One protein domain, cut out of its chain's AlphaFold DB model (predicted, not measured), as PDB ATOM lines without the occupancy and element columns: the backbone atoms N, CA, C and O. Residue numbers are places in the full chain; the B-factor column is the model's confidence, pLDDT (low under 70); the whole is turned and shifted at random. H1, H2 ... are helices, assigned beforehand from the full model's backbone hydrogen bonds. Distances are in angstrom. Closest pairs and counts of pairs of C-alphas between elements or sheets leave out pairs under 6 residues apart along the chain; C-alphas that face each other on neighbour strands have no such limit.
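What this domain is: This is residues 249 to 302 of the 472 residues of an uncharacterized protein of Cervus elaphus hippelaphus (UniProt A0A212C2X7). Read from residue 249 and you find an open L: helix H1 makes the shorter arm, the chain turns a sharp corner at residue 267, and the longer helix H2 makes the other arm, with the short helix H3 carrying that arm on beyond its end. The two arms meet at the corner alone, and nothing fills the angle between them. The printed part has 54 residues with three named helices, in the order H1, H2, H3, and no named strand; the class is all helix. It is extended, with a radius of gyration of the C-alphas of 19.1 A, and spans 59 by 28 by 7 A.

How they stand to each other: Start with H1, residues 249 to 266, and H2, residues 268 to 294: they touch only at the corner, through residues 264 to 265 of H1 and 270 to 274 of H2. Their closest C-alphas are those of Met 265 and Ala 271, 4.3 A apart. Their lines are about perpendicular, at 87 degrees. Look on to H3, residues 297 to 302: H2 and H3 meet only through their link, and H1 and H3 are apart. In H1, H2 and H3 every O i to N i+4 pair is within hydrogen-bond range.

Where its parts are: Find C-alpha 249 at (96.517, 121.766, 88.246); from there H1 runs 24.9 A to C-alpha 266. H2 begins at C-alpha 268, at (120.817, 104.872, 84.035), and runs 38.2 A to C-alpha 294. H3, six residues, ends at C-alpha 302, at (118.593, 85.500, 131.211).

The domain as a whole: The C-alphas of Asp 249 and Lys 302, the two farthest apart, are 60.4 A apart. Residues 249 to 260 and 276 to 302 stand free. The printed part has no cut, and both links are tight. The mean pLDDT of the printed part is 81.8; look for values under 70 at residues 268, 294 to 298, 300 and 302.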
ATOM      1  N   ASP A 249      95.148 121.402  87.872       80.88
ATOM      2  CA  ASP A 249      96.517 121.766  88.246       80.88
ATOM      3  C   ASP A 249      97.151 120.762  89.220       80.88
ATOM      4  O   ASP A 249      98.317 120.392  89.058       80.88
ATOM      5  N   LEU A 250      96.380 120.221  90.171       81.62
ATOM      6  CA  LEU A 250      96.848 119.142  91.050       81.62
ATOM      7  C   LEU A 250      97.136 117.845  90.281       81.62
ATOM      8  O   LEU A 250      98.127 117.163  90.559       81.62
ATOM      9  N   THR A 251      96.306 117.507  89.290       84.75
ATOM     10  CA  THR A 251      96.566 116.354  88.412       84.75
ATOM     11  C   THR A 251      97.788 116.595  87.531       84.75
ATOM     12  O   THR A 251      98.657 115.725  87.464       84.75
ATOM     13  N   ARG A 252      97.950 117.794  86.963       89.06
ATOM     14  CA  ARG A 252      99.152 118.181  86.204       89.06
ATOM     15  C   ARG A 252     100.432 118.116  87.035       89.06
ATOM     16  O   ARG A 252     101.446 117.626  86.533       89.06
ATOM     17  N   LEU A 253     100.398 118.561  88.293       88.75
ATOM     18  CA  LEU A 253     101.535 118.491  89.215       88.75
ATOM     19  C   LEU A 253     101.888 117.042  89.568       88.75
ATOM     20  O   LEU A 253     103.062 116.666  89.530       88.75
ATOM     21  N   LYS A 254     100.881 116.217  89.871       91.06
ATOM     22  CA  LYS A 254     101.067 114.788  90.150       91.06
ATOM     23  C   LYS A 254     101.681 114.069  88.953       91.06
ATOM     24  O   LYS A 254     102.680 113.369  89.098       91.06
ATOM     25  N   GLU A 255     101.140 114.285  87.761       92.50
ATOM     26  CA  GLU A 255     101.694 113.709  86.539       92.50
ATOM     27  C   GLU A 255     103.105 114.222  86.240       92.50
ATOM     28  O   GLU A 255     103.931 113.466  85.732       92.50
ATOM     29  N   HIS A 256     103.398 115.493  86.536       91.19
ATOM     30  CA  HIS A 256     104.736 116.062  86.393       91.19
ATOM     31  C   HIS A 256     105.730 115.396  87.346       91.19
ATOM     32  O   HIS A 256     106.820 115.017  86.922       91.19
ATOM     33  N   TYR A 257     105.340 115.176  88.602       87.62
ATOM     34  CA  TYR A 257     106.144 114.425  89.561       87.62
ATOM     35  C   TYR A 257     106.370 112.979  89.100       87.62
ATOM     36  O   TYR A 257     107.504 112.507  89.083       87.62
ATOM     37  N   GLU A 258     105.325 112.286  88.648       90.88
ATOM     38  CA  GLU A 258     105.438 110.915  88.140       90.88
ATOM     39  C   GLU A 258     106.276 110.826  86.857       90.88
ATOM     40  O   GLU A 258     107.037 109.872  86.692       90.88
ATOM     41  N   ARG A 259     106.173 111.816  85.957       88.75
ATOM     42  CA  ARG A 259     107.027 111.940  84.764       88.75
ATOM     43  C   ARG A 259     108.482 112.148  85.160       88.75
ATOM     44  O   ARG A 259     109.327 111.402  84.683       88.75
ATOM     45  N   LYS A 260     108.754 113.072  86.084       84.88
ATOM     46  CA  LYS A 260     110.104 113.348  86.589       84.88
ATOM     47  C   LYS A 260     110.705 112.139  87.310       84.88
ATOM     48  O   LYS A 260     111.880 111.845  87.136       84.88
ATOM     49  N   MET A 261     109.902 111.394  88.069       80.00
ATOM     50  CA  MET A 261     110.331 110.147  88.711       80.00
ATOM     51  C   MET A 261     110.610 109.036  87.695       80.00
ATOM     52  O   MET A 261     111.599 108.324  87.838       80.00
ATOM     53  N   ARG A 262     109.778 108.895  86.653       83.25
ATOM     54  CA  ARG A 262     110.033 107.958  85.546       83.25
ATOM     55  C   ARG A 262     111.284 108.329  84.761       83.25
ATOM     56  O   ARG A 262     112.044 107.439  84.415       83.25
ATOM     57  N   GLU A 263     111.519 109.615  84.527       83.94
ATOM     58  CA  GLU A 263     112.730 110.122  83.881       83.94
ATOM     59  C   GLU A 263     113.974 109.848  84.736       83.94
ATOM     60  O   GLU A 263     114.965 109.329  84.229       83.94
ATOM     61  N   LEU A 264     113.897 110.071  86.054       79.50
ATOM     62  CA  LEU A 264     114.979 109.719  86.978       79.50
ATOM     63  C   LEU A 264     115.272 108.211  86.985       79.50
ATOM     64  O   LEU A 264     116.429 107.819  87.084       79.50
ATOM     65  N   MET A 265     114.236 107.371  86.873       78.94
ATOM     66  CA  MET A 265     114.367 105.910  86.778       78.94
ATOM     67  C   MET A 265     114.783 105.418  85.382       78.94
ATOM     68  O   MET A 265     115.291 104.307  85.271       78.94
ATOM     69  N   ALA A 266     114.557 106.198  84.323       79.88
ATOM     70  CA  ALA A 266     114.987 105.887  82.959       79.88
ATOM     71  C   ALA A 266     116.447 106.300  82.717       79.88
ATOM     72  O   ALA A 266     117.161 105.654  81.952       79.88
ATOM     73  N   ASN A 267     116.908 107.345  83.409       80.81
ATOM     74  CA  ASN A 267     118.307 107.738  83.438       80.81
ATOM     75  C   ASN A 267     119.110 106.677  84.199       80.81
ATOM     76  O   ASN A 267     118.912 106.469  85.393       80.81
ATOM     77  N   THR A 268     120.039 106.012  83.513       68.19
ATOM     78  CA  THR A 268     120.817 104.872  84.035       68.19
ATOM     79  C   THR A 268     121.522 105.166  85.363       68.19
ATOM     80  O   THR A 268     121.564 104.305  86.236       68.19
ATOM     81  N   VAL A 269     122.019 106.391  85.550       70.56
ATOM     82  CA  VAL A 269     122.658 106.844  86.798       70.56
ATOM     83  C   VAL A 269     121.628 107.033  87.923       70.56
ATOM     84  O   VAL A 269     121.819 106.518  89.021       70.56
ATOM     85  N   GLY A 270     120.486 107.669  87.635       72.88
ATOM     86  CA  GLY A 270     119.408 107.879  88.611       72.88
ATOM     87  C   GLY A 270     118.694 106.584  89.011       72.88
ATOM     88  O   GLY A 270     118.312 106.412  90.169       72.88
ATOM     89  N   ALA A 271     118.583 105.622  88.092       75.31
ATOM     90  CA  ALA A 271     118.030 104.298  88.354       75.31
ATOM     91  C   ALA A 271     118.876 103.517  89.369       75.31
ATOM     92  O   ALA A 271     118.335 102.954  90.324       75.31
ATOM     93  N   VAL A 272     120.202 103.522  89.186       81.50
ATOM     94  CA  VAL A 272     121.150 102.838  90.078       81.50
ATOM     95  C   VAL A 272     121.170 103.504  91.452       81.50
ATOM     96  O   VAL A 272     121.091 102.806  92.461       81.50
ATOM     97  N   GLU A 273     121.191 104.835  91.518       83.50
ATOM     98  CA  GLU A 273     121.156 105.573  92.788       83.50
ATOM     99  C   GLU A 273     119.850 105.338  93.562       83.50
ATOM    100  O   GLU A 273     119.883 105.057  94.763       83.50
ATOM    101  N   ILE A 274     118.695 105.364  92.883       83.44
ATOM    102  CA  ILE A 274     117.398 105.067  93.509       83.44
ATOM    103  C   ILE A 274     117.349 103.616  94.002       83.44
ATOM    104  O   ILE A 274     116.865 103.361  95.109       83.44
ATOM    105  N   GLN A 275     117.836 102.655  93.214       84.44
ATOM    106  CA  GLN A 275     117.861 101.246  93.618       84.44
ATOM    107  C   GLN A 275     118.798 101.008  94.807       84.44
ATOM    108  O   GLN A 275     118.411 100.323  95.755       84.44
ATOM    109  N   GLN A 276     119.982 101.625  94.818       87.69
ATOM    110  CA  GLN A 276     120.914 101.549  95.945       87.69
ATOM    111  C   GLN A 276     120.330 102.175  97.213       87.69
ATOM    112  O   GLN A 276     120.452 101.604  98.299       87.69
ATOM    113  N   LEU A 277     119.661 103.325  97.096       87.12
ATOM    114  CA  LEU A 277     119.049 103.997  98.240       87.12
ATOM    115  C   LEU A 277     117.893 103.173  98.825       87.12
ATOM    116  O   LEU A 277     117.805 103.025 100.047       87.12
ATOM    117  N   LYS A 278     117.057 102.575  97.964       86.88
ATOM    118  CA  LYS A 278     115.997 101.640  98.374       86.88
ATOM    119  C   LYS A 278     116.569 100.405  99.063       86.88
ATOM    120  O   LYS A 278     116.158 100.106 100.180       86.88
ATOM    121  N   HIS A 279     117.567  99.755  98.462       91.81
ATOM    122  CA  HIS A 279     118.212  98.576  99.040       91.81
ATOM    123  C   HIS A 279     118.870  98.889 100.394       91.81
ATOM    124  O   HIS A 279     118.734  98.136 101.355       91.81
ATOM    125  N   LYS A 280     119.513 100.058 100.525       94.50
ATOM    126  CA  LYS A 280     120.099 100.530 101.787       94.50
ATOM    127  C   LYS A 280     119.040 100.795 102.858       94.50
ATOM    128  O   LYS A 280     119.274 100.488 104.028       94.50
ATOM    129  N   HIS A 281     117.901 101.384 102.489       91.88
ATOM    130  CA  HIS A 281     116.791 101.610 103.413       91.88
ATOM    131  C   HIS A 281     116.171 100.287 103.873       91.88
ATOM    132  O   HIS A 281     115.950 100.090 105.065       91.88
ATOM    133  N   GLU A 282     115.970  99.353 102.950       93.62
ATOM    134  CA  GLU A 282     115.446  98.022 103.245       93.62
ATOM    135  C   GLU A 282     116.386  97.222 104.153       93.62
ATOM    136  O   GLU A 282     115.944  96.671 105.159       93.62
ATOM    137  N   LEU A 283     117.699  97.274 103.912       93.81
ATOM    138  CA  LEU A 283     118.700  96.660 104.788       93.81
ATOM    139  C   LEU A 283     118.684  97.270 106.201       93.81
ATOM    140  O   LEU A 283     118.800  96.555 107.197       93.81
ATOM    141  N   LYS A 284     118.526  98.597 106.314       92.94
ATOM    142  CA  LYS A 284     118.394  99.280 107.613       92.94
ATOM    143  C   LYS A 284     117.117  98.862 108.339       92.94
ATOM    144  O   LYS A 284     117.174  98.577 109.533       92.94
ATOM    145  N   MET A 285     116.001  98.775 107.622       94.75
ATOM    146  CA  MET A 285     114.731  98.284 108.156       94.75
ATOM    147  C   MET A 285     114.852  96.837 108.626       94.75
ATOM    148  O   MET A 285     114.432  96.514 109.731       94.75
ATOM    149  N   GLN A 286     115.501  95.975 107.847       91.62
ATOM    150  CA  GLN A 286     115.700  94.574 108.199       91.62
ATOM    151  C   GLN A 286     116.599  94.415 109.434       91.62
ATOM    152  O   GLN A 286     116.288  93.610 110.311       91.62
ATOM    153  N   LYS A 287     117.657  95.230 109.565       88.31
ATOM    154  CA  LYS A 287     118.496  95.291 110.777       88.31
ATOM    155  C   LYS A 287     117.716  95.778 111.992       88.31
ATOM    156  O   LYS A 287     117.871  95.207 113.063       88.31
ATOM    157  N   LEU A 288     116.865  96.788 111.833       85.75
ATOM    158  CA  LEU A 288     116.033  97.304 112.918       85.75
ATOM    159  C   LEU A 288     114.974  96.282 113.355       85.75
ATOM    160  O   LEU A 288     114.805  96.050 114.546       85.75
ATOM    161  N   VAL A 289     114.322  95.607 112.406       87.31
ATOM    162  CA  VAL A 289     113.360  94.528 112.682       87.31
ATOM    163  C   VAL A 289     114.052  93.330 113.332       87.31
ATOM    164  O   VAL A 289     113.515  92.772 114.288       87.31
ATOM    165  N   ARG A 290     115.250  92.946 112.872       83.31
ATOM    166  CA  ARG A 290     116.045  91.878 113.495       83.31
ATOM    167  C   ARG A 290     116.487  92.275 114.902       83.31
ATOM    168  O   ARG A 290     116.248  91.510 115.822       83.31
ATOM    169  N   ALA A 291     117.005  93.486 115.099       78.44
ATOM    170  CA  ALA A 291     117.376  94.001 116.416       78.44
ATOM    171  C   ALA A 291     116.175  94.100 117.370       78.44
ATOM    172  O   ALA A 291     116.317  93.814 118.552       78.44
ATOM    173  N   ALA A 292     114.979  94.437 116.881       74.25
ATOM    174  CA  ALA A 292     113.762  94.423 117.694       74.25
ATOM    175  C   ALA A 292     113.323  92.991 118.060       74.25
ATOM    176  O   ALA A 292     112.887  92.738 119.183       74.25
ATOM    177  N   ARG A 293     113.466  92.034 117.132       71.81
ATOM    178  CA  ARG A 293     113.152  90.614 117.372       71.81
ATOM    179  C   ARG A 293     114.173  89.931 118.290       71.81
ATOM    180  O   ARG A 293     113.792  89.098 119.106       71.81
ATOM    181  N   GLU A 294     115.447  90.290 118.178       69.12
ATOM    182  CA  GLU A 294     116.578  89.621 118.834       69.12
ATOM    183  C   GLU A 294     117.031  90.331 120.117       69.12
ATOM    184  O   GLU A 294     117.335  89.675 121.111       69.12
ATOM    185  N   GLY A 295     116.939  91.663 120.167       65.31
ATOM    186  CA  GLY A 295     117.315  92.493 121.319       65.31
ATOM    187  C   GLY A 295     116.504  92.230 122.591       65.31
ATOM    188  O   GLY A 295     116.868  92.707 123.664       65.31
ATOM    189  N   THR A 296     115.444  91.424 122.504       61.34
ATOM    190  CA  THR A 296     114.638  91.003 123.658       61.34
ATOM    191  C   THR A 296     114.808  89.530 124.026       61.34
ATOM    192  O   THR A 296     114.322  89.125 125.080       61.34
ATOM    193  N   LYS A 297     115.473  88.707 123.205       62.25
ATOM    194  CA  LYS A 297     115.497  87.251 123.411       62.25
ATOM    195  C   LYS A 297     116.450  86.857 124.544       62.25
ATOM    196  O   LYS A 297     116.014  86.252 125.521       62.25
ATOM    197  N   ASP A 298     117.693  87.333 124.503       62.03
ATOM    198  CA  ASP A 298     118.707  86.984 125.509       62.03
ATOM    199  C   ASP A 298     118.475  87.654 126.867       62.03
ATOM    200  O   ASP A 298     118.648  87.033 127.918       62.03
ATOM    201  N   GLY A 299     118.033  88.915 126.879       71.12
ATOM    202  CA  GLY A 299     117.709  89.626 128.120       71.12
ATOM    203  C   GLY A 299     116.533  88.986 128.863       71.12
ATOM    204  O   GLY A 299     116.571  88.829 130.091       71.12
ATOM    205  N   LEU A 300     115.511  88.552 128.118       68.50
ATOM    206  CA  LEU A 300     114.338  87.877 128.667       68.50
ATOM    207  C   LEU A 300     114.663  86.449 129.110       68.50
ATOM    208  O   LEU A 300     114.233  86.049 130.191       68.50
ATOM    209  N   GLU A 301     115.446  85.690 128.343       71.69
ATOM    210  CA  GLU A 301     115.866  84.337 128.725       71.69
ATOM    211  C   GLU A 301     116.796  84.344 129.943       71.69
ATOM    212  O   GLU A 301     116.603  83.543 130.863       71.69
ATOM    213  N   LYS A 302     117.720  85.308 130.040       69.56
ATOM    214  CA  LYS A 302     118.593  85.500 131.211       69.56
ATOM    215  C   LYS A 302     117.800  85.911 132.452       69.56
ATOM    216  O   LYS A 302     118.033  85.369 133.535       69.56
TER     217      LYS A 302